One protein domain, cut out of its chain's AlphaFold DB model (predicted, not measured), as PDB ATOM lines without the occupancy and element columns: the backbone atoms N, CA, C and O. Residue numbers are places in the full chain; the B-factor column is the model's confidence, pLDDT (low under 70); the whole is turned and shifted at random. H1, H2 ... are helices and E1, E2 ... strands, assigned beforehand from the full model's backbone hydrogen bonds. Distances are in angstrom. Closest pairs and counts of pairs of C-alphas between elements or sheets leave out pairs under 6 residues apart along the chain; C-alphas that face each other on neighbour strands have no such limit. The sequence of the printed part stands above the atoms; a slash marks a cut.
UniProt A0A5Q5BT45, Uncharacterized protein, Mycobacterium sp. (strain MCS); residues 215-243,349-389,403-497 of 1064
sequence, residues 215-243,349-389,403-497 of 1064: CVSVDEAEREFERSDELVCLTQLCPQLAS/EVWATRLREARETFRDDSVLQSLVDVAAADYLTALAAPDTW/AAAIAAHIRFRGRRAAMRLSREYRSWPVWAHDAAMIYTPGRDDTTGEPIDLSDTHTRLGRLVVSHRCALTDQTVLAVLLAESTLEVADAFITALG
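AT A GLANCE: This is residues 215 to 243, 349 to 389 and 403 to 497 of the 1064 residues of an uncharacterized protein of Mycobacterium sp. (strain MCS) (UniProt A0A5Q5BT45). A strongly twisted sheet of four strands lies between helices: the long H5 runs along one face, H7 crosses the other, and H1 and H6 pack beside each other near H7. Past one end of the sheet, the short H2 and the helical hairpin of H3 and H4 form a second group, which meets the first part of H5. The 165 printed residues hold seven named helices and four named strands, in the order H1 E1 H2 H3 H4 H5 E2 E3 E4 H6 H7, and the class is mixed, helices and strands. The sheet has the order E2 E3 E1 E4, all antiparallel. The whole is compact, with a radius of gyration of the C-alphas of 17.7 A and spans of 48 by 41 by 28 A.

IN THESE COORDINATES: The sheet is made of E2, residues 429 to 433, E3, residues 436 to 439, E1, residues 230 to 236, 19.5 A long, and E4, residues 463 to 470, 19.8 A long. E4 bends by 60 degrees at residue 466. H5, residues 403 to 425, runs 32.4 A from C-alpha 403 at (107.551, 10.978, 2.391) to C-alpha 425 at (118.832, -2.946, 29.384). H1 is residues 218 to 225, beginning at C-alpha 218 at (97.791, -7.627, 28.903), H6 residues 473 to 480, and H7 residues 485 to 495, 15.3 A long. H2 is residues 239 to 243, H3 residues 349 to 361, 18.2 A, and H4 residues 366 to 382, 23.7 A.

HOW THE PARTS SIT: N 430 and O 438 are 2.8 A apart in the hairpin of E2 and E3, N 232 and O 439 2.9 A between E1 and E3, and N 231 and O 469 2.9 A between E1 and E4, each within hydrogen-bond range. The sheet has helices on both faces, three layers: H5 on one, H1 and H7 on the other. H5, at a height over the sheet of 9.2 A, runs along the strands, at 15 degrees to E3 on the local plane; its closest C-alphas to E2 are Ala 418 and Pro 429, 7.0 A. H7, at a height of 9.6 A, runs across them, at 85 degrees to E2 on the local plane; the closest C-alphas are Trp 431 and Ala 489, 6.6 A. H6 and H7, a helical hairpin, touch at Val 479 and Val 488, closest C-alphas 5.0 A apart. H1 touches H6, closest C-alphas Val 218 and Leu 480, 6.1 A, at a shallow tilt of 34 degrees, only just short of steep. H2, the hub, touches H4 at Gln 240 and Ala 377, closest C-alphas 6.0 A apart, and H5 at Ser 243 and Ile 406, 6.2 A. In each named helix every O i to N i+4 pair is within hydrogen-bond range.

THE WHOLE: The C-alphas of Trp 389 and Thr 446, the two farthest apart, are 56.0 A apart. Residues 244 to 348 are not printed, with 9.6 A between C-alphas 243 and 349, and neither are 390 to 402, with 14.0 A between C-alphas 389 and 403. Of the links printed whole, E3 to E4 is long, with 23 residues between them, and the others are tight. The mean pLDDT of the printed part is 90.5; residues 445 to 447 are under 70.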
ATOM      1  N   CYS A 215     100.606  -2.027  20.493       94.94
ATOM      2  CA  CYS A 215     100.685  -2.234  21.928       94.94
ATOM      3  C   CYS A 215     100.780  -3.729  22.218       94.94
ATOM      4  O   CYS A 215     100.205  -4.538  21.481       94.94
ATOM      5  N   VAL A 216     101.494  -4.067  23.286       94.44
ATOM      6  CA  VAL A 216     101.595  -5.435  23.800       94.44
ATOM      7  C   VAL A 216     100.257  -5.920  24.368       94.44
ATOM      8  O   VAL A 216      99.350  -5.127  24.641       94.44
ATOM      9  N   SER A 217     100.132  -7.236  24.539       92.25
ATOM     10  CA  SER A 217      99.014  -7.861  25.256       92.25
ATOM     11  C   SER A 217      99.033  -7.548  26.759       92.25
ATOM     12  O   SER A 217     100.050  -7.120  27.303       92.25
ATOM     13  N   VAL A 218      97.909  -7.795  27.441       90.62
ATOM     14  CA  VAL A 218      97.791  -7.627  28.903       90.62
ATOM     15  C   VAL A 218      98.842  -8.467  29.634       90.62
ATOM     16  O   VAL A 218      99.589  -7.926  30.442       90.62
ATOM     17  N   ASP A 219      98.975  -9.748  29.275       87.56
ATOM     18  CA  ASP A 219      99.951 -10.669  29.877       87.56
ATOM     19  C   ASP A 219     101.405 -10.207  29.680       87.56
ATOM     20  O   ASP A 219     102.279 -10.457  30.509       87.56
ATOM     21  N   GLU A 220     101.706  -9.568  28.547       90.38
ATOM     22  CA  GLU A 220     103.029  -9.003  28.279       90.38
ATOM     23  C   GLU A 220     103.273  -7.734  29.097       90.38
ATOM     24  O   GLU A 220     104.348  -7.599  29.674       90.38
ATOM     25  N   ALA A 221     102.281  -6.846  29.195       88.50
ATOM     26  CA  ALA A 221     102.367  -5.645  30.020       88.50
ATOM     27  C   ALA A 221     102.527  -5.983  31.511       88.50
ATOM     28  O   ALA A 221     103.365  -5.386  32.184       88.50
ATOM     29  N   GLU A 222     101.783  -6.971  32.017       86.19
ATOM     30  CA  GLU A 222     101.872  -7.432  33.408       86.19
ATOM     31  C   GLU A 222     103.289  -7.910  33.756       86.19
ATOM     32  O   GLU A 222     103.858  -7.478  34.759       86.19
ATOM     33  N   ARG A 223     103.910  -8.725  32.891       85.12
ATOM     34  CA  ARG A 223     105.296  -9.193  33.085       85.12
ATOM     35  C   ARG A 223     106.313  -8.058  33.132       85.12
ATOM     36  O   ARG A 223     107.317  -8.155  33.836       85.12
ATOM     37  N   GLU A 224     106.083  -7.003  32.362       84.56
ATOM     38  CA  GLU A 224     106.956  -5.833  32.346       84.56
ATOM     39  C   GLU A 224     106.774  -4.961  33.606       84.56
ATOM     40  O   GLU A 224     107.745  -4.377  34.097       84.56
ATOM     41  N   PHE A 225     105.576  -4.931  34.202       84.12
ATOM     42  CA  PHE A 225     105.319  -4.238  35.474       84.12
ATOM     43  C   PHE A 225     106.003  -4.881  36.677       84.12
ATOM     44  O   PHE A 225     106.358  -4.174  37.613       84.12
ATOM     45  N   GLU A 226     106.264  -6.190  36.662       78.62
ATOM     46  CA  GLU A 226     106.996  -6.856  37.755       78.62
ATOM     47  C   GLU A 226     108.400  -6.269  37.981       78.62
ATOM     48  O   GLU A 226     108.996  -6.453  39.044       78.62
ATOM     49  N   ARG A 227     108.951  -5.591  36.970       72.00
ATOM     50  CA  ARG A 227     110.347  -5.144  36.925       72.00
ATOM     51  C   ARG A 227     110.504  -3.627  36.952       72.00
ATOM     52  O   ARG A 227     111.641  -3.159  36.970       72.00
ATOM     53  N   SER A 228     109.402  -2.878  36.947       84.06
ATOM     54  CA  SER A 228     109.396  -1.419  36.818       84.06
ATOM     55  C   SER A 228     108.337  -0.784  37.709       84.06
ATOM     56  O   SER A 228     107.249  -1.320  37.890       84.06
ATOM     57  N   ASP A 229     108.623   0.415  38.196       85.06
ATOM     58  CA  ASP A 229     107.661   1.292  38.857       85.06
ATOM     59  C   ASP A 229     107.514   2.647  38.140       85.06
ATOM     60  O   ASP A 229     106.914   3.584  38.668       85.06
ATOM     61  N   GLU A 230     108.026   2.757  36.911       91.50
ATOM     62  CA  GLU A 230     107.908   3.942  36.058       91.50
ATOM     63  C   GLU A 230     107.431   3.567  34.642       91.50
ATOM     64  O   GLU A 230     107.679   2.470  34.133       91.50
ATOM     65  N   LEU A 231     106.756   4.515  33.990       93.56
ATOM     66  CA  LEU A 231     106.534   4.541  32.549       93.56
ATOM     67  C   LEU A 231     107.326   5.696  31.941       93.56
ATOM     68  O   LEU A 231     107.240   6.838  32.400       93.56
ATOM     69  N   VAL A 232     108.060   5.411  30.866       95.06
ATOM     70  CA  VAL A 232     108.872   6.397  30.147       95.06
ATOM     71  C   VAL A 232     108.546   6.349  28.660       95.06
ATOM     72  O   VAL A 232     108.672   5.311  28.019       95.06
ATOM     73  N   CYS A 233     108.168   7.491  28.083       96.69
ATOM     74  CA  CYS A 233     108.044   7.645  26.637       96.69
ATOM     75  C   CYS A 233     109.360   8.167  26.060       96.69
ATOM     76  O   CYS A 233     109.770   9.299  26.338       96.69
ATOM     77  N   LEU A 234     110.007   7.349  25.231       96.56
ATOM     78  CA  LEU A 234     111.156   7.749  24.431       96.56
ATOM     79  C   LEU A 234     110.687   8.183  23.048       96.56
ATOM     80  O   LEU A 234     109.934   7.485  22.371       96.56
ATOM     81  N   THR A 235     111.173   9.331  22.592       95.12
ATOM     82  CA  THR A 235     110.890   9.846  21.252       95.12
ATOM     83  C   THR A 235     112.193  10.206  20.563       95.12
ATOM     84  O   THR A 235     113.130  10.705  21.184       95.12
ATOM     85  N   GLN A 236     112.275   9.959  19.260       94.81
ATOM     86  CA  GLN A 236     113.407  10.440  18.476       94.81
ATOM     87  C   GLN A 236     113.364  11.971  18.369       94.81
ATOM     88  O   GLN A 236     112.354  12.535  17.957       94.81
ATOM     89  N   LEU A 237     114.464  12.654  18.681       91.56
ATOM     90  CA  LEU A 237     114.553  14.111  18.579       91.56
ATOM     91  C   LEU A 237     114.545  14.567  17.108       91.56
ATOM     92  O   LEU A 237     115.484  14.270  16.367       91.56
ATOM     93  N   CYS A 238     113.519  15.318  16.700       92.00
ATOM     94  CA  CYS A 238     113.326  15.858  15.341       92.00
ATOM     95  C   CYS A 238     113.528  14.798  14.234       92.00
ATOM     96  O   CYS A 238     114.432  14.929  13.396       92.00
ATOM     97  N   PRO A 239     112.722  13.720  14.218       93.44
ATOM     98  CA  PRO A 239     113.035  12.511  13.463       93.44
ATOM     99  C   PRO A 239     113.062  12.735  11.951       93.44
ATOM    100  O   PRO A 239     113.935  12.185  11.273       93.44
ATOM    101  N   GLN A 240     112.155  13.558  11.426       91.50
ATOM    102  CA  GLN A 240     112.074  13.868  10.001       91.50
ATOM    103  C   GLN A 240     113.293  14.684   9.547       91.50
ATOM    104  O   GLN A 240     113.949  14.320   8.568       91.50
ATOM    105  N   LEU A 241     113.675  15.723  10.301       93.38
ATOM    106  CA  LEU A 241     114.852  16.549   9.997       93.38
ATOM    107  C   LEU A 241     116.169  15.766  10.132       93.38
ATOM    108  O   LEU A 241     117.125  16.018   9.391       93.38
ATOM    109  N   ALA A 242     116.234  14.801  11.052       92.62
ATOM    110  CA  ALA A 242     117.376  13.900  11.176       92.62
ATOM    111  C   ALA A 242     117.573  13.058   9.899       92.62
ATOM    112  O   ALA A 242     118.703  12.912   9.441       92.62
ATOM    113  N   SER A 243     116.483  12.577   9.293       93.56
ATOM    114  CA  SER A 243     116.516  11.668   8.138       93.56
ATOM    115  C   SER A 243     116.619  12.375   6.785       93.56
ATOM    116  O   SER A 243     117.413  11.967   5.943       93.56
ATOM    117  N   GLU A 349     119.492  17.773   1.222       95.56
ATOM    118  CA  GLU A 349     120.678  17.923   2.088       95.56
ATOM    119  C   GLU A 349     120.935  19.376   2.501       95.56
ATOM    120  O   GLU A 349     121.063  19.672   3.689       95.56
ATOM    121  N   VAL A 350     120.956  20.301   1.537       94.81
ATOM    122  CA  VAL A 350     121.163  21.736   1.812       94.81
ATOM    123  C   VAL A 350     119.998  22.310   2.620       94.81
ATOM    124  O   VAL A 350     120.216  23.096   3.538       94.81
ATOM    125  N   TRP A 351     118.770  21.884   2.313       97.00
ATOM    126  CA  TRP A 351     117.563  22.293   3.033       97.00
ATOM    127  C   TRP A 351     117.619  21.860   4.506       97.00
ATOM    128  O   TRP A 351     117.480  22.690   5.402       97.00
ATOM    129  N   ALA A 352     117.934  20.587   4.763       96.88
ATOM    130  CA  ALA A 352     118.053  20.054   6.116       96.88
ATOM    131  C   ALA A 352     119.221  20.698   6.873       96.88
ATOM    132  O   ALA A 352     119.112  20.954   8.068       96.88
ATOM    133  N   THR A 353     120.329  20.984   6.186       95.25
ATOM    134  CA  THR A 353     121.494  21.651   6.784       95.25
ATOM    135  C   THR A 353     121.137  23.052   7.272       95.25
ATOM    136  O   THR A 353     121.372  23.343   8.440       95.25
ATOM    137  N   ARG A 354     120.474  23.873   6.445       95.81
ATOM    138  CA  ARG A 354     120.046  25.224   6.850       95.81
ATOM    139  C   ARG A 354     119.119  25.205   8.067       95.81
ATOM    140  O   ARG A 354     119.304  25.991   8.988       95.81
ATOM    141  N   LEU A 355     118.150  24.288   8.112       96.88
ATOM    142  CA  LEU A 355     117.252  24.177   9.267       96.88
ATOM    143  C   LEU A 355     117.979  23.678  10.525       96.88
ATOM    144  O   LEU A 355     117.696  24.158  11.617       96.88
ATOM    145  N   ARG A 356     118.958  22.772  10.400       95.06
ATOM    146  CA  ARG A 356     119.795  22.341  11.537       95.06
ATOM    147  C   ARG A 356     120.651  23.482  12.084       95.06
ATOM    148  O   ARG A 356     120.732  23.639  13.298       95.06
ATOM    149  N   GLU A 357     121.259  24.277  11.210       94.75
ATOM    150  CA  GLU A 357     122.043  25.457  11.590       94.75
ATOM    151  C   GLU A 357     121.165  26.521  12.265       94.75
ATOM    152  O   GLU A 357     121.550  27.080  13.294       94.75
ATOM    153  N   ALA A 358     119.952  26.753  11.752       95.38
ATOM    154  CA  ALA A 358     118.987  27.647  12.384       95.38
ATOM    155  C   ALA A 358     118.563  27.139  13.771       95.38
ATOM    156  O   ALA A 358     118.599  27.885  14.748       95.38
ATOM    157  N   ARG A 359     118.244  25.846  13.889       93.81
ATOM    158  CA  ARG A 359     117.892  25.200  15.162       93.81
ATOM    159  C   ARG A 359     118.999  25.324  16.212       93.81
ATOM    160  O   ARG A 359     118.715  25.520  17.393       93.81
ATOM    161  N   GLU A 360     120.249  25.184  15.782       91.56
ATOM    162  CA  GLU A 360     121.434  25.351  16.623       91.56
ATOM    163  C   GLU A 360     121.635  26.814  17.039       91.56
ATOM    164  O   GLU A 360     121.924  27.087  18.200       91.56
ATOM    165  N   THR A 361     121.408  27.756  16.120       93.94
ATOM    166  CA  THR A 361     121.435  29.200  16.406       93.94
ATOM    167  C   THR A 361     120.416  29.578  17.483       93.94
ATOM    168  O   THR A 361     120.691  30.434  18.320       93.94
ATOM    169  N   PHE A 362     119.261  28.910  17.506       94.19
ATOM    170  CA  PHE A 362     118.194  29.138  18.481       94.19
ATOM    171  C   PHE A 362     118.254  28.221  19.705       94.19
ATOM    172  O   PHE A 362     117.249  28.066  20.385       94.19
ATOM    173  N   ARG A 363     119.404  27.612  20.024       89.19
ATOM    174  CA  ARG A 363     119.516  26.701  21.178       89.19
ATOM    175  C   ARG A 363     118.992  27.299  22.490       89.19
ATOM    176  O   ARG A 363     118.391  26.567  23.270       89.19
ATOM    177  N   ASP A 364     119.175  28.604  22.682       91.12
ATOM    178  CA  ASP A 364     118.756  29.329  23.886       91.12
ATOM    179  C   ASP A 364     117.404  30.069  23.726       91.12
ATOM    180  O   ASP A 364     116.923  30.681  24.677       91.12
ATOM    181  N   ASP A 365     116.761  30.007  22.549       92.19
ATOM    182  CA  ASP A 365     115.405  30.532  22.292       92.19
ATOM    183  C   ASP A 365     114.482  29.358  21.928       92.19
ATOM    184  O   ASP A 365     114.312  28.997  20.760       92.19
ATOM    185  N   SER A 366     113.894  28.735  22.954       90.56
ATOM    186  CA  SER A 366     113.090  27.515  22.813       90.56
ATOM    187  C   SER A 366     111.887  27.678  21.881       90.56
ATOM    188  O   SER A 366     111.492  26.720  21.217       90.56
ATOM    189  N   VAL A 367     111.326  28.888  21.780       92.88
ATOM    190  CA  VAL A 367     110.185  29.174  20.902       92.88
ATOM    191  C   VAL A 367     110.626  29.191  19.442       92.88
ATOM    192  O   VAL A 367     110.018  28.511  18.618       92.88
ATOM    193  N   LEU A 368     111.694  29.921  19.106       94.25
ATOM    194  CA  LEU A 368     112.226  29.927  17.739       94.25
ATOM    195  C   LEU A 368     112.782  28.558  17.338       94.25
ATOM    196  O   LEU A 368     112.581  28.129  16.201       94.25
ATOM    197  N   GLN A 369     113.420  27.845  18.267       94.31
ATOM    198  CA  GLN A 369     113.859  26.473  18.033       94.31
ATOM    199  C   GLN A 369     112.676  25.552  17.711       94.31
ATOM    200  O   GLN A 369     112.725  24.817  16.725       94.31
ATOM    201  N   SER A 370     111.591  25.637  18.489       92.00
ATOM    202  CA  SER A 370     110.367  24.868  18.252       92.00
ATOM    203  C   SER A 370     109.720  25.209  16.907       92.00
ATOM    204  O   SER A 370     109.296  24.306  16.193       92.00
ATOM    205  N   LEU A 371     109.712  26.482  16.497       95.06
ATOM    206  CA  LEU A 371     109.193  26.895  15.187       95.06
ATOM    207  C   LEU A 371     109.987  26.284  14.020       95.06
ATOM    208  O   LEU A 371     109.392  25.908  13.011       95.06
ATOM    209  N   VAL A 372     111.313  26.153  14.151       95.81
ATOM    210  CA  VAL A 372     112.149  25.451  13.159       95.81
ATOM    211  C   VAL A 372     111.821  23.957  13.120       95.81
ATOM    212  O   VAL A 372     111.691  23.389  12.033       95.81
ATOM    213  N   ASP A 373     111.655  23.336  14.289       93.25
ATOM    214  CA  ASP A 373     111.311  21.917  14.411       93.25
ATOM    215  C   ASP A 373     109.942  21.615  13.768       93.25
ATOM    216  O   ASP A 373     109.836  20.694  12.952       93.25
ATOM    217  N   VAL A 374     108.929  22.445  14.046       92.81
ATOM    218  CA  VAL A 374     107.586  22.363  13.443       92.81
ATOM    219  C   VAL A 374     107.641  22.599  11.935       92.81
ATOM    220  O   VAL A 374     107.089  21.809  11.179       92.81
ATOM    221  N   ALA A 375     108.364  23.618  11.460       95.75
ATOM    222  CA  ALA A 375     108.473  23.882  10.024       95.75
ATOM    223  C   ALA A 375     109.072  22.701   9.246       95.75
ATOM    224  O   ALA A 375     108.599  22.368   8.156       95.75
ATOM    225  N   ALA A 376     110.086  22.041   9.811       95.44
ATOM    226  CA  ALA A 376     110.669  20.847   9.218       95.44
ATOM    227  C   ALA A 376     109.686  19.664   9.219       95.44
ATOM    228  O   ALA A 376     109.533  18.999   8.194       95.44
ATOM    229  N   ALA A 377     109.033  19.396  10.354       93.19
ATOM    230  CA  ALA A 377     108.106  18.278  10.502       93.19
ATOM    231  C   ALA A 377     106.867  18.433   9.603       93.19
ATOM    232  O   ALA A 377     106.531  17.507   8.859       93.19
ATOM    233  N   ASP A 378     106.250  19.616   9.606       94.31
ATOM    234  CA  ASP A 378     105.055  19.930   8.820       94.31
ATOM    235  C   ASP A 378     105.328  19.811   7.320       94.31
ATOM    236  O   ASP A 378     104.548  19.195   6.601       94.31
ATOM    237  N   TYR A 379     106.449  20.359   6.831       96.94
ATOM    238  CA  TYR A 379     106.795  20.283   5.408       96.94
ATOM    239  C   TYR A 379     107.002  18.847   4.942       96.94
ATOM    240  O   TYR A 379     106.457  18.444   3.916       96.94
ATOM    241  N   LEU A 380     107.771  18.065   5.702       96.06
ATOM    242  CA  LEU A 380     108.085  16.685   5.335       96.06
ATOM    243  C   LEU A 380     106.851  15.779   5.404       96.06
ATOM    244  O   LEU A 380     106.721  14.877   4.581       96.06
ATOM    245  N   THR A 381     105.923  16.064   6.319       91.88
ATOM    246  CA  THR A 381     104.607  15.409   6.374       91.88
ATOM    247  C   THR A 381     103.745  15.816   5.179       91.88
ATOM    248  O   THR A 381     103.144  14.973   4.513       91.88
ATOM    249  N   ALA A 382     103.736  17.109   4.852       95.19
ATOM    250  CA  ALA A 382     102.956  17.653   3.755       95.19
ATOM    251  C   ALA A 382     103.415  17.149   2.380       95.19
ATOM    252  O   ALA A 382     102.617  17.195   1.453       95.19
ATOM    253  N   LEU A 383     104.631  16.613   2.206       96.38
ATOM    254  CA  LEU A 383     105.090  16.061   0.917       96.38
ATOM    255  C   LEU A 383     104.115  15.029   0.313       96.38
ATOM    256  O   LEU A 383     104.039  14.914  -0.906       96.38
ATOM    257  N   ALA A 384     103.344  14.308   1.134       94.25
ATOM    258  CA  ALA A 384     102.322  13.360   0.679       94.25
ATOM    259  C   ALA A 384     100.880  13.911   0.709       94.25
ATOM    260  O   ALA A 384      99.944  13.166   0.430       94.25
ATOM    261  N   ALA A 385     100.678  15.193   1.028       92.19
ATOM    262  CA  ALA A 385      99.369  15.832   1.129       92.19
ATOM    263  C   ALA A 385      99.021  16.573  -0.180       92.19
ATOM    264  O   ALA A 385      99.490  17.694  -0.399       92.19
ATOM    265  N   PRO A 386      98.196  15.991  -1.073       86.75
ATOM    266  CA  PRO A 386      97.890  16.610  -2.365       86.75
ATOM    267  C   PRO A 386      97.123  17.929  -2.205       86.75
ATOM    268  O   PRO A 386      97.279  18.841  -3.014       86.75
ATOM    269  N   ASP A 387      96.332  18.049  -1.138       86.56
ATOM    270  CA  ASP A 387      95.512  19.227  -0.870       86.56
ATOM    271  C   ASP A 387      96.328  20.447  -0.444       86.56
ATOM    272  O   ASP A 387      95.967  21.573  -0.783       86.56
ATOM    273  N   THR A 388      97.464  20.220   0.217       87.12
ATOM    274  CA  THR A 388      98.405  21.278   0.598       87.12
ATOM    275  C   THR A 388      99.094  21.896  -0.622       87.12
ATOM    276  O   THR A 388      99.396  23.085  -0.616       87.12
ATOM    277  N   TRP A 389      99.301  21.120  -1.693       91.12
ATOM    278  CA  TRP A 389     100.067  21.529  -2.880       91.12
ATOM    279  C   TRP A 389      99.210  21.633  -4.150       91.12
ATOM    280  O   TRP A 389      99.661  21.296  -5.245       91.12
ATOM    281  N   ALA A 403     108.192  11.094   1.085       97.31
ATOM    282  CA  ALA A 403     107.551  10.978   2.391       97.31
ATOM    283  C   ALA A 403     107.595   9.530   2.904       97.31
ATOM    284  O   ALA A 403     108.046   9.298   4.025       97.31
ATOM    285  N   ALA A 404     107.233   8.559   2.056       97.56
ATOM    286  CA  ALA A 404     107.307   7.137   2.387       97.56
ATOM    287  C   ALA A 404     108.739   6.700   2.750       97.56
ATOM    288  O   ALA A 404     108.949   6.043   3.769       97.56
ATOM    289  N   ALA A 405     109.745   7.113   1.967       98.06
ATOM    290  CA  ALA A 405     111.140   6.738   2.217       98.06
ATOM    291  C   ALA A 405     111.671   7.345   3.528       98.06
ATOM    292  O   ALA A 405     112.345   6.675   4.312       98.06
ATOM    293  N   ILE A 406     111.322   8.603   3.813       98.12
ATOM    294  CA  ILE A 406     111.651   9.263   5.082       98.12
ATOM    295  C   ILE A 406     110.989   8.526   6.251       98.12
ATOM    296  O   ILE A 406     111.655   8.281   7.261       98.12
ATOM    297  N   ALA A 407     109.718   8.142   6.117       97.06
ATOM    298  CA  ALA A 407     108.993   7.400   7.142       97.06
ATOM    299  C   ALA A 407     109.629   6.028   7.421       97.06
ATOM    300  O   ALA A 407     109.876   5.690   8.583       97.06
ATOM    301  N   ALA A 408     109.984   5.283   6.368       97.81
ATOM    302  CA  ALA A 408     110.698   4.013   6.468       97.81
ATOM    303  C   ALA A 408     112.044   4.160   7.189       97.81
ATOM    304  O   ALA A 408     112.335   3.417   8.131       97.81
ATOM    305  N   HIS A 409     112.831   5.178   6.838       97.69
ATOM    306  CA  HIS A 409     114.118   5.425   7.482       97.69
ATOM    307  C   HIS A 409     113.981   5.724   8.988       97.69
ATOM    308  O   HIS A 409     114.756   5.223   9.810       97.69
ATOM    309  N   ILE A 410     112.976   6.521   9.380       97.44
ATOM    310  CA  ILE A 410     112.685   6.813  10.795       97.44
ATOM    311  C   ILE A 410     112.271   5.537  11.536       97.44
ATOM    312  O   ILE A 410     112.746   5.303  12.655       97.44
ATOM    313  N   ARG A 411     111.427   4.704  10.910       97.25
ATOM    314  CA  ARG A 411     110.962   3.427  11.462       97.25
ATOM    315  C   ARG A 411     112.133   2.505  11.762       97.25
ATOM    316  O   ARG A 411     112.311   2.118  12.914       97.25
ATOM    317  N   PHE A 412     112.978   2.200  10.776       97.44
ATOM    318  CA  PHE A 412     114.114   1.293  10.981       97.44
ATOM    319  C   PHE A 412     115.141   1.842  11.975       97.44
ATOM    320  O   PHE A 412     115.700   1.073  12.757       97.44
ATOM    321  N   ARG A 413     115.333   3.168  12.049       95.81
ATOM    322  CA  ARG A 413     116.141   3.778  13.118       95.81
ATOM    323  C   ARG A 413     115.550   3.509  14.505       95.81
ATOM    324  O   ARG A 413     116.303   3.132  15.400       95.81
ATOM    325  N   GLY A 414     114.236   3.665  14.669       95.56
ATOM    326  CA  GLY A 414     113.531   3.380  15.923       95.56
ATOM    327  C   GLY A 414     113.594   1.903  16.305       95.56
ATOM    328  O   GLY A 414     113.947   1.575  17.433       95.56
ATOM    329  N   ARG A 415     113.361   1.004  15.343       96.12
ATOM    330  CA  ARG A 415     113.475  -0.451  15.543       96.12
ATOM    331  C   ARG A 415     114.873  -0.868  15.977       96.12
ATOM    332  O   ARG A 415     115.019  -1.624  16.929       96.12
ATOM    333  N   ARG A 416     115.909  -0.345  15.316       95.19
ATOM    334  CA  ARG A 416     117.306  -0.594  15.691       95.19
ATOM    335  C   ARG A 416     117.601  -0.125  17.114       95.19
ATOM    336  O   ARG A 416     118.319  -0.807  17.840       95.19
ATOM    337  N   ALA A 417     117.050   1.022  17.508       93.12
ATOM    338  CA  ALA A 417     117.204   1.537  18.861       93.12
ATOM    339  C   ALA A 417     116.491   0.645  19.890       93.12
ATOM    340  O   ALA A 417     117.115   0.285  20.880       93.12
ATOM    341  N   ALA A 418     115.262   0.197  19.620       94.50
ATOM    342  CA  ALA A 418     114.545  -0.746  20.484       94.50
ATOM    343  C   ALA A 418     115.294  -2.082  20.637       94.50
ATOM    344  O   ALA A 418     115.467  -2.570  21.748       94.50
ATOM    345  N   MET A 419     115.834  -2.629  19.540       90.75
ATOM    346  CA  MET A 419     116.669  -3.836  19.583       90.75
ATOM    347  C   MET A 419     117.964  -3.637  20.379       90.75
ATOM    348  O   MET A 419     118.452  -4.567  21.013       90.75
ATOM    349  N   ARG A 420     118.557  -2.437  20.340       90.75
ATOM    350  CA  ARG A 420     119.699  -2.093  21.194       90.75
ATOM    351  C   ARG A 420     119.280  -2.051  22.663       90.75
ATOM    352  O   ARG A 420     119.932  -2.700  23.470       90.75
ATOM    353  N   LEU A 421     118.201  -1.336  22.992       85.75
ATOM    354  CA  LEU A 421     117.728  -1.190  24.373       85.75
ATOM    355  C   LEU A 421     117.341  -2.536  24.996       85.75
ATOM    356  O   LEU A 421     117.644  -2.776  26.162       85.75
ATOM    357  N   SER A 422     116.768  -3.452  24.216       84.75
ATOM    358  CA  SER A 422     116.457  -4.790  24.718       84.75
ATOM    359  C   SER A 422     117.703  -5.623  25.025       84.75
ATOM    360  O   SER A 422     117.692  -6.406  25.971       84.75
ATOM    361  N   ARG A 423     118.805  -5.434  24.290       82.81
ATOM    362  CA  ARG A 423     120.089  -6.085  24.597       82.81
ATOM    363  C   ARG A 423     120.824  -5.427  25.760       82.81
ATOM    364  O   ARG A 423     121.368  -6.133  26.600       82.81
ATOM    365  N   GLU A 424     120.865  -4.097  25.785       79.06
ATOM    366  CA  GLU A 424     121.631  -3.322  26.770       79.06
ATOM    367  C   GLU A 424     120.943  -3.287  28.141       79.06
ATOM    368  O   GLU A 424     121.619  -3.381  29.161       79.06
ATOM    369  N   TYR A 425     119.609  -3.204  28.166       78.31
ATOM    370  CA  TYR A 425     118.832  -2.946  29.384       78.31
ATOM    371  C   TYR A 425     117.716  -3.961  29.643       78.31
ATOM    372  O   TYR A 425     116.982  -3.813  30.615       78.31
ATOM    373  N   ARG A 426     117.545  -4.973  28.777       78.25
ATOM    374  CA  ARG A 426     116.424  -5.937  28.840       78.25
ATOM    375  C   ARG A 426     115.042  -5.282  28.837       78.25
ATOM    376  O   ARG A 426     114.077  -5.903  29.267       78.25
ATOM    377  N   SER A 427     114.954  -4.054  28.335       87.19
ATOM    378  CA  SER A 427     113.714  -3.293  28.268       87.19
ATOM    379  C   SER A 427     113.179  -3.318  26.844       87.19
ATOM    380  O   SER A 427     113.895  -2.997  25.889       87.19
ATOM    381  N   TRP A 428     111.922  -3.725  26.705       92.31
ATOM    382  CA  TRP A 428     111.197  -3.723  25.441       92.31
ATOM    383  C   TRP A 428     110.138  -2.620  25.434       92.31
ATOM    384  O   TRP A 428     109.638  -2.240  26.494       92.31
ATOM    385  N   PRO A 429     109.776  -2.088  24.254       95.56
ATOM    386  CA  PRO A 429     108.650  -1.180  24.177       95.56
ATOM    387  C   PRO A 429     107.353  -1.937  24.486       95.56
ATOM    388  O   PRO A 429     107.097  -2.998  23.922       95.56
ATOM    389  N   VAL A 430     106.509  -1.354  25.332       95.00
ATOM    390  CA  VAL A 430     105.143  -1.839  25.595       95.00
ATOM    391  C   VAL A 430     104.122  -1.202  24.651       95.00
ATOM    392  O   VAL A 430     103.032  -1.726  24.438       95.00
ATOM    393  N   TRP A 431     104.490  -0.083  24.030       96.06
ATOM    394  CA  TRP A 431     103.675   0.623  23.050       96.06
ATOM    395  C   TRP A 431     104.557   1.371  22.051       96.06
ATOM    396  O   TRP A 431     105.656   1.818  22.393       96.06
ATOM    397  N   ALA A 432     104.072   1.533  20.821       95.38
ATOM    398  CA  ALA A 432     104.727   2.322  19.788       95.38
ATOM    399  C   ALA A 432     103.714   3.026  18.879       95.38
ATOM    400  O   ALA A 432     102.736   2.424  18.433       95.38
ATOM    401  N   HIS A 433     104.003   4.276  18.531       94.00
ATOM    402  CA  HIS A 433     103.311   5.023  17.485       94.00
ATOM    403  C   HIS A 433     104.256   6.076  16.907       94.00
ATOM    404  O   HIS A 433     104.959   6.776  17.638       94.00
ATOM    405  N   ASP A 434     104.302   6.168  15.582       93.38
ATOM    406  CA  ASP A 434     105.261   6.988  14.848       93.38
ATOM    407  C   ASP A 434     106.716   6.796  15.314       93.38
ATOM    408  O   ASP A 434     107.290   5.714  15.184       93.38
ATOM    409  N   ALA A 435     107.350   7.851  15.825       93.75
ATOM    410  CA  ALA A 435     108.721   7.821  16.327       93.75
ATOM    411  C   ALA A 435     108.798   7.712  17.862       93.75
ATOM    412  O   ALA A 435     109.893   7.853  18.417       93.75
ATOM    413  N   ALA A 436     107.655   7.511  18.528       95.62
ATOM    414  CA  ALA A 436     107.528   7.400  19.973       95.62
ATOM    415  C   ALA A 436     107.304   5.944  20.399       95.62
ATOM    416  O   ALA A 436     106.590   5.181  19.746       95.62
ATOM    417  N   MET A 437     107.929   5.566  21.510       96.88
ATOM    418  CA  MET A 437     107.806   4.248  22.123       96.88
ATOM    419  C   MET A 437     107.768   4.394  23.642       96.88
ATOM    420  O   MET A 437     108.574   5.135  24.207       96.88
ATOM    421  N   ILE A 438     106.846   3.691  24.297       96.69
ATOM    422  CA  ILE A 438     106.736   3.669  25.762       96.69
ATOM    423  C   ILE A 438     107.452   2.428  26.282       96.69
ATOM    424  O   ILE A 438     107.287   1.344  25.727       96.69
ATOM    425  N   TYR A 439     108.224   2.609  27.347       95.25
ATOM    426  CA  TYR A 439     108.988   1.583  28.042       95.25
ATOM    427  C   TYR A 439     108.663   1.593  29.536       95.25
ATOM    428  O   TYR A 439     108.280   2.617  30.107       95.25
ATOM    429  N   THR A 440     108.900   0.448  30.156       92.06
ATOM    430  CA  THR A 440     108.913   0.194  31.598       92.06
ATOM    431  C   THR A 440     110.367  -0.084  32.003       92.06
ATOM    432  O   THR A 440     110.816  -1.232  31.941       92.06
ATOM    433  N   PRO A 441     111.180   0.951  32.284       89.00
ATOM    434  CA  PRO A 441     112.595   0.758  32.582       89.00
ATOM    435  C   PRO A 441     112.788  -0.019  33.887       89.00
ATOM    436  O   PRO A 441     112.112   0.230  34.881       89.00
ATOM    437  N   GLY A 442     113.756  -0.935  33.897       84.75
ATOM    438  CA  GLY A 442     114.176  -1.592  35.131       84.75
ATOM    439  C   GLY A 442     114.832  -0.617  36.113       84.75
ATOM    440  O   GLY A 442     115.127   0.535  35.782       84.75
ATOM    441  N   ARG A 443     115.121  -1.106  37.317       78.06
ATOM    442  CA  ARG A 443     115.947  -0.390  38.296       78.06
ATOM    443  C   ARG A 443     117.401  -0.819  38.192       78.06
ATOM    444  O   ARG A 443     117.706  -1.967  37.881       78.06
ATOM    445  N   ASP A 444     118.302   0.111  38.465       73.88
ATOM    446  CA  ASP A 444     119.706  -0.217  38.640       73.88
ATOM    447  C   ASP A 444     119.887  -0.963  39.971       73.88
ATOM    448  O   ASP A 444     119.607  -0.423  41.041       73.88
ATOM    449  N   ASP A 445     120.387  -2.199  39.915       61.62
ATOM    450  CA  ASP A 445     120.501  -3.074  41.095       61.62
ATOM    451  C   ASP A 445     121.402  -2.515  42.219       61.62
ATOM    452  O   ASP A 445     121.405  -3.050  43.325       61.62
ATOM    453  N   THR A 446     122.211  -1.478  41.954       60.69
ATOM    454  CA  THR A 446     123.138  -0.884  42.938       60.69
ATOM    455  C   THR A 446     122.549   0.348  43.615       60.69
ATOM    456  O   THR A 446     122.627   0.487  44.833       60.69
ATOM    457  N   THR A 447     121.983   1.258  42.830       69.12
ATOM    458  CA  THR A 447     121.447   2.542  43.304       69.12
ATOM    459  C   THR A 447     119.965   2.461  43.651       69.12
ATOM    460  O   THR A 447     119.461   3.286  44.407       69.12
ATOM    461  N   GLY A 448     119.265   1.470  43.100       71.12
ATOM    462  CA  GLY A 448     117.816   1.380  43.128       71.12
ATOM    463  C   GLY A 448     117.127   2.398  42.221       71.12
ATOM    464  O   GLY A 448     115.909   2.350  42.136       71.12
ATOM    465  N   GLU A 449     117.836   3.301  41.544       76.88
ATOM    466  CA  GLU A 449     117.223   4.328  40.693       76.88
ATOM    467  C   GLU A 449     116.706   3.739  39.364       76.88
ATOM    468  O   GLU A 449     117.259   2.744  38.880       76.88
ATOM    469  N   PRO A 450     115.668   4.331  38.740       77.12
ATOM    470  CA  PRO A 450     115.219   3.933  37.407       77.12
ATOM    471  C   PRO A 450     116.331   4.080  36.357       77.12
ATOM    472  O   PRO A 450     117.026   5.099  36.306       77.12
ATOM    473  N   ILE A 451     116.485   3.080  35.489       83.50
ATOM    474  CA  ILE A 451     117.472   3.105  34.402       83.50
ATOM    475  C   ILE A 451     117.064   4.150  33.355       83.50
ATOM    476  O   ILE A 451     115.982   4.082  32.770       83.50
ATOM    477  N   ASP A 452     117.962   5.095  33.062       87.31
ATOM    478  CA  ASP A 452     117.787   6.042  31.958       87.31
ATOM    479  C   ASP A 452     118.092   5.364  30.615       87.31
ATOM    480  O   ASP A 452     119.224   4.968  30.334       87.31
ATOM    481  N   LEU A 453     117.059   5.243  29.782       87.75
ATOM    482  CA  LEU A 453     117.117   4.627  28.456       87.75
ATOM    483  C   LEU A 453     117.410   5.639  27.327       87.75
ATOM    484  O   LEU A 453     117.394   5.276  26.147       87.75
ATOM    485  N   SER A 454     117.614   6.919  27.652       87.69
ATOM    486  CA  SER A 454     117.844   7.973  26.662       87.69
ATOM    487  C   SER A 454     119.289   8.034  26.156       87.69
ATOM    488  O   SER A 454     120.244   7.607  26.803       87.69
ATOM    489  N   ASP A 455     119.469   8.578  24.952       80.88
ATOM    490  CA  ASP A 455     120.791   8.738  24.354       80.88
ATOM    491  C   ASP A 455     121.510   9.979  24.903       80.88
ATOM    492  O   ASP A 455     121.009  11.105  24.847       80.88
ATOM    493  N   THR A 456     122.768   9.808  25.308       75.31
ATOM    494  CA  THR A 456     123.581  10.888  25.896       75.31
ATOM    495  C   THR A 456     124.239  11.816  24.865       75.31
ATOM    496  O   THR A 456     124.636  12.937  25.189       75.31
ATOM    497  N   HIS A 457     124.352  11.405  23.597       74.50
ATOM    498  CA  HIS A 457     124.975  12.220  22.545       74.50
ATOM    499  C   HIS A 457     124.051  13.334  22.041       74.50
ATOM    500  O   HIS A 457     122.840  13.188  22.076       74.50
ATOM    501  N   THR A 458     124.571  14.411  21.447       73.06
ATOM    502  CA  THR A 458     123.780  15.606  21.058       73.06
ATOM    503  C   THR A 458     123.162  15.590  19.654       73.06
ATOM    504  O   THR A 458     122.511  16.554  19.257       73.06
ATOM    505  N   ARG A 459     123.348  14.516  18.879       80.88
ATOM    506  CA  ARG A 459     122.880  14.434  17.481       80.88
ATOM    507  C   ARG A 459     121.348  14.371  17.385       80.88
ATOM    508  O   ARG A 459     120.698  13.794  18.253       80.88
ATOM    509  N   LEU A 460     120.777  14.900  16.298       87.56
ATOM    510  CA  LEU A 460     119.359  14.690  15.969       87.56
ATOM    511  C   LEU A 460     119.068  13.207  15.691       87.56
ATOM    512  O   LEU A 460     119.955  12.452  15.300       87.56
ATOM    513  N   GLY A 461     117.814  12.800  15.883       87.31
ATOM    514  CA  GLY A 461     117.358  11.416  15.741       87.31
ATOM    515  C   GLY A 461     117.683  10.515  16.936       87.31
ATOM    516  O   GLY A 461     117.292   9.352  16.921       87.31
ATOM    517  N   ARG A 462     118.371  11.047  17.955       91.19
ATOM    518  CA  ARG A 462     118.615  10.386  19.245       91.19
ATOM    519  C   ARG A 462     117.314  10.155  20.009       91.19
ATOM    520  O   ARG A 462     116.397  10.966  19.870       91.19
ATOM    521  N   LEU A 463     117.258   9.131  20.850       93.25
ATOM    522  CA  LEU A 463     116.155   8.934  21.785       93.25
ATOM    523  C   LEU A 463     116.268   9.905  22.963       93.25
ATOM    524  O   LEU A 463     117.305   9.985  23.616       93.25
ATOM    525  N   VAL A 464     115.192  10.639  23.233       91.56
ATOM    526  CA  VAL A 464     115.045  11.511  24.405       91.56
ATOM    527  C   VAL A 464     113.782  11.136  25.170       91.56
ATOM    528  O   VAL A 464     112.795  10.721  24.561       91.56
ATOM    529  N   VAL A 465     113.799  11.313  26.491       94.19
ATOM    530  CA  VAL A 465     112.587  11.205  27.313       94.19
ATOM    531  C   VAL A 465     111.676  12.384  26.983       94.19
ATOM    532  O   VAL A 465     112.053  13.533  27.205       94.19
ATOM    533  N   SER A 466     110.493  12.106  26.435       92.69
ATOM    534  CA  SER A 466     109.478  13.130  26.163       92.69
ATOM    535  C   SER A 466     108.449  13.226  27.285       92.69
ATOM    536  O   SER A 466     108.019  14.325  27.622       92.69
ATOM    537  N   HIS A 467     108.088  12.090  27.886       93.81
ATOM    538  CA  HIS A 467     107.147  11.998  29.002       93.81
ATOM    539  C   HIS A 467     107.623  10.939  29.990       93.81
ATOM    540  O   HIS A 467     108.227   9.939  29.593       93.81
ATOM    541  N   ARG A 468     107.315  11.149  31.269       94.31
ATOM    542  CA  ARG A 468     107.526  10.160  32.324       94.31
ATOM    543  C   ARG A 468     106.500  10.295  33.435       94.31
ATOM    544  O   ARG A 468     106.104  11.413  33.770       94.31
ATOM    545  N   CYS A 469     106.104   9.174  34.017       93.00
ATOM    546  CA  CYS A 469     105.257   9.139  35.202       93.00
ATOM    547  C   CYS A 469     105.519   7.871  36.019       93.00
ATOM    548  O   CYS A 469     105.907   6.841  35.470       93.00
ATOM    549  N   ALA A 470     105.246   7.925  37.322       90.88
ATOM    550  CA  ALA A 470     105.228   6.725  38.152       90.88
ATOM    551  C   ALA A 470     104.142   5.754  37.659       90.88
ATOM    552  O   ALA A 470     103.043   6.174  37.279       90.88
ATOM    553  N   LEU A 471     104.440   4.460  37.689       89.81
ATOM    554  CA  LEU A 471     103.481   3.401  37.419       89.81
ATOM    555  C   LEU A 471     102.603   3.210  38.663       89.81
ATOM    556  O   LEU A 471     103.029   2.651  39.669       89.81
ATOM    557  N   THR A 472     101.380   3.736  38.619       90.75
ATOM    558  CA  THR A 472     100.458   3.713  39.768       90.75
ATOM    559  C   THR A 472      99.577   2.465  39.785       90.75
ATOM    560  O   THR A 472      99.260   1.928  38.724       90.75
ATOM    561  N   ASP A 473      99.062   2.080  40.960       88.12
ATOM    562  CA  ASP A 473      98.057   1.010  41.095       88.12
ATOM    563  C   ASP A 473      96.844   1.236  40.179       88.12
ATOM    564  O   ASP A 473      96.280   0.287  39.645       88.12
ATOM    565  N   GLN A 474      96.449   2.495  39.956       90.69
ATOM    566  CA  GLN A 474      95.356   2.835  39.045       90.69
ATOM    567  C   GLN A 474      95.706   2.502  37.588       90.69
ATOM    568  O   GLN A 474      94.863   1.968  36.870       90.69
ATOM    569  N   THR A 475      96.931   2.804  37.152       89.88
ATOM    570  CA  THR A 475      97.423   2.467  35.807       89.88
ATOM    571  C   THR A 475      97.545   0.957  35.634       89.88
ATOM    572  O   THR A 475      97.081   0.424  34.630       89.88
ATOM    573  N   VAL A 476      98.102   0.264  36.632       89.19
ATOM    574  CA  VAL A 476      98.224  -1.200  36.635       89.19
ATOM    575  C   VAL A 476      96.841  -1.847  36.562       89.19
ATOM    576  O   VAL A 476      96.603  -2.667  35.682       89.19
ATOM    577  N   LEU A 477      95.892  -1.432  37.408       89.25
ATOM    578  CA  LEU A 477      94.516  -1.939  37.372       89.25
ATOM    579  C   LEU A 477      93.826  -1.657  36.035       89.25
ATOM    580  O   LEU A 477      93.129  -2.530  35.531       89.25
ATOM    581  N   ALA A 478      94.017  -0.473  35.445       90.38
ATOM    582  CA  ALA A 478      93.441  -0.150  34.141       90.38
ATOM    583  C   ALA A 478      93.970  -1.072  33.028       90.38
ATOM    584  O   ALA A 478      93.194  -1.493  32.178       90.38
ATOM    585  N   VAL A 479      95.260  -1.424  33.061       90.88
ATOM    586  CA  VAL A 479      95.865  -2.360  32.101       90.88
ATOM    587  C   VAL A 479      95.421  -3.802  32.351       90.88
ATOM    588  O   VAL A 479      95.072  -4.492  31.402       90.88
ATOM    589  N   LEU A 480      95.382  -4.259  33.606       89.06
ATOM    590  CA  LEU A 480      94.972  -5.630  33.942       89.06
ATOM    591  C   LEU A 480      93.481  -5.897  33.687       89.06
ATOM    592  O   LEU A 480      93.089  -7.040  33.470       89.06
ATOM    593  N   LEU A 481      92.643  -4.857  33.735       90.62
ATOM    594  CA  LEU A 481      91.214  -4.941  33.420       90.62
ATOM    595  C   LEU A 481      90.907  -4.725  31.932       90.62
ATOM    596  O   LEU A 481      89.742  -4.829  31.551       90.62
ATOM    597  N   ALA A 482      91.911  -4.409  31.111       92.94
ATOM    598  CA  ALA A 482      91.722  -4.186  29.687       92.94
ATOM    599  C   ALA A 482      91.331  -5.490  28.974       92.94
ATOM    600  O   ALA A 482      91.958  -6.533  29.148       92.94
ATOM    601  N   GLU A 483      90.325  -5.423  28.107       90.88
ATOM    602  CA  GLU A 483      89.863  -6.555  27.296       90.88
ATOM    603  C   GLU A 483      90.536  -6.588  25.910       90.88
ATOM    604  O   GLU A 483      90.351  -7.528  25.133       90.88
ATOM    605  N   SER A 484      91.330  -5.564  25.573       92.06
ATOM    606  CA  SER A 484      92.019  -5.452  24.284       92.06
ATOM    607  C   SER A 484      93.333  -4.671  24.361       92.06
ATOM    608  O   SER A 484      93.537  -3.842  25.244       92.06
ATOM    609  N   THR A 485      94.213  -4.861  23.371       91.62
ATOM    610  CA  THR A 485      95.466  -4.088  23.247       91.62
ATOM    611  C   THR A 485      95.233  -2.592  23.014       91.62
ATOM    612  O   THR A 485      96.111  -1.787  23.310       91.62
ATOM    613  N   LEU A 486      94.056  -2.200  22.507       91.38
ATOM    614  CA  LEU A 486      93.662  -0.793  22.380       91.38
ATOM    615  C   LEU A 486      93.397  -0.164  23.749       91.38
ATOM    616  O   LEU A 486      93.881   0.929  24.013       91.38
ATOM    617  N   GLU A 487      92.703  -0.873  24.637       91.50
ATOM    618  CA  GLU A 487      92.457  -0.404  26.006       91.50
ATOM    619  C   GLU A 487      93.754  -0.338  26.828       91.50
ATOM    620  O   GLU A 487      93.952   0.610  27.590       91.50
ATOM    621  N   VAL A 488      94.687  -1.278  26.614       93.19
ATOM    622  CA  VAL A 488      96.041  -1.207  27.195       93.19
ATOM    623  C   VAL A 488      96.786   0.038  26.696       93.19
ATOM    624  O   VAL A 488      97.369   0.776  27.493       93.19
ATOM    625  N   ALA A 489      96.740   0.309  25.388       93.12
ATOM    626  CA  ALA A 489      97.350   1.502  24.807       93.12
ATOM    627  C   ALA A 489      96.759   2.788  25.405       93.12
ATOM    628  O   ALA A 489      97.513   3.676  25.806       93.12
ATOM    629  N   ASP A 490      95.430   2.871  25.514       91.88
ATOM    630  CA  ASP A 490      94.731   4.017  26.096       91.88
ATOM    631  C   ASP A 490      95.123   4.238  27.560       91.88
ATOM    632  O   ASP A 490      95.332   5.383  27.972       91.88
ATOM    633  N   ALA A 491      95.295   3.169  28.345       92.94
ATOM    634  CA  ALA A 491      95.766   3.262  29.724       92.94
ATOM    635  C   ALA A 491      97.185   3.854  29.813       92.94
ATOM    636  O   ALA A 491      97.420   4.764  30.614       92.94
ATOM    637  N   PHE A 492      98.116   3.408  28.961       93.81
ATOM    638  CA  PHE A 492      99.480   3.950  28.910       93.81
ATOM    639  C   PHE A 492      99.527   5.412  28.460       93.81
ATOM    640  O   PHE A 492     100.180   6.243  29.096       93.81
ATOM    641  N   ILE A 493      98.816   5.735  27.380       92.19
ATOM    642  CA  ILE A 493      98.730   7.085  26.813       92.19
ATOM    643  C   ILE A 493      98.124   8.050  27.840       92.19
ATOM    644  O   ILE A 493      98.673   9.129  28.075       92.19
ATOM    645  N   THR A 494      97.038   7.636  28.504       92.81
ATOM    646  CA  THR A 494      96.364   8.426  29.544       92.81
ATOM    647  C   THR A 494      97.278   8.668  30.743       92.81
ATOM    648  O   THR A 494      97.356   9.798  31.220       92.81
ATOM    649  N   ALA A 495      98.000   7.642  31.210       92.44
ATOM    650  CA  ALA A 495      98.907   7.763  32.353       92.44
ATOM    651  C   ALA A 495     100.033   8.778  32.104       92.44
ATOM    652  O   ALA A 495     100.348   9.587  32.977       92.44
ATOM    653  N   LEU A 496     100.596   8.783  30.894       91.44
ATOM    654  CA  LEU A 496     101.663   9.708  30.499       91.44
ATOM    655  C   LEU A 496     101.153  11.092  30.068       91.44
ATOM    656  O   LEU A 496     101.965  11.965  29.761       91.44
ATOM    657  N   GLY A 497      99.833  11.305  30.032       88.81
ATOM    658  CA  GLY A 497      99.228  12.554  29.569       88.81
ATOM    659  C   GLY A 497      99.488  12.843  28.087       88.81
ATOM    660  O   GLY A 497      99.473  14.003  27.675       88.81
TER     661      GLY A 497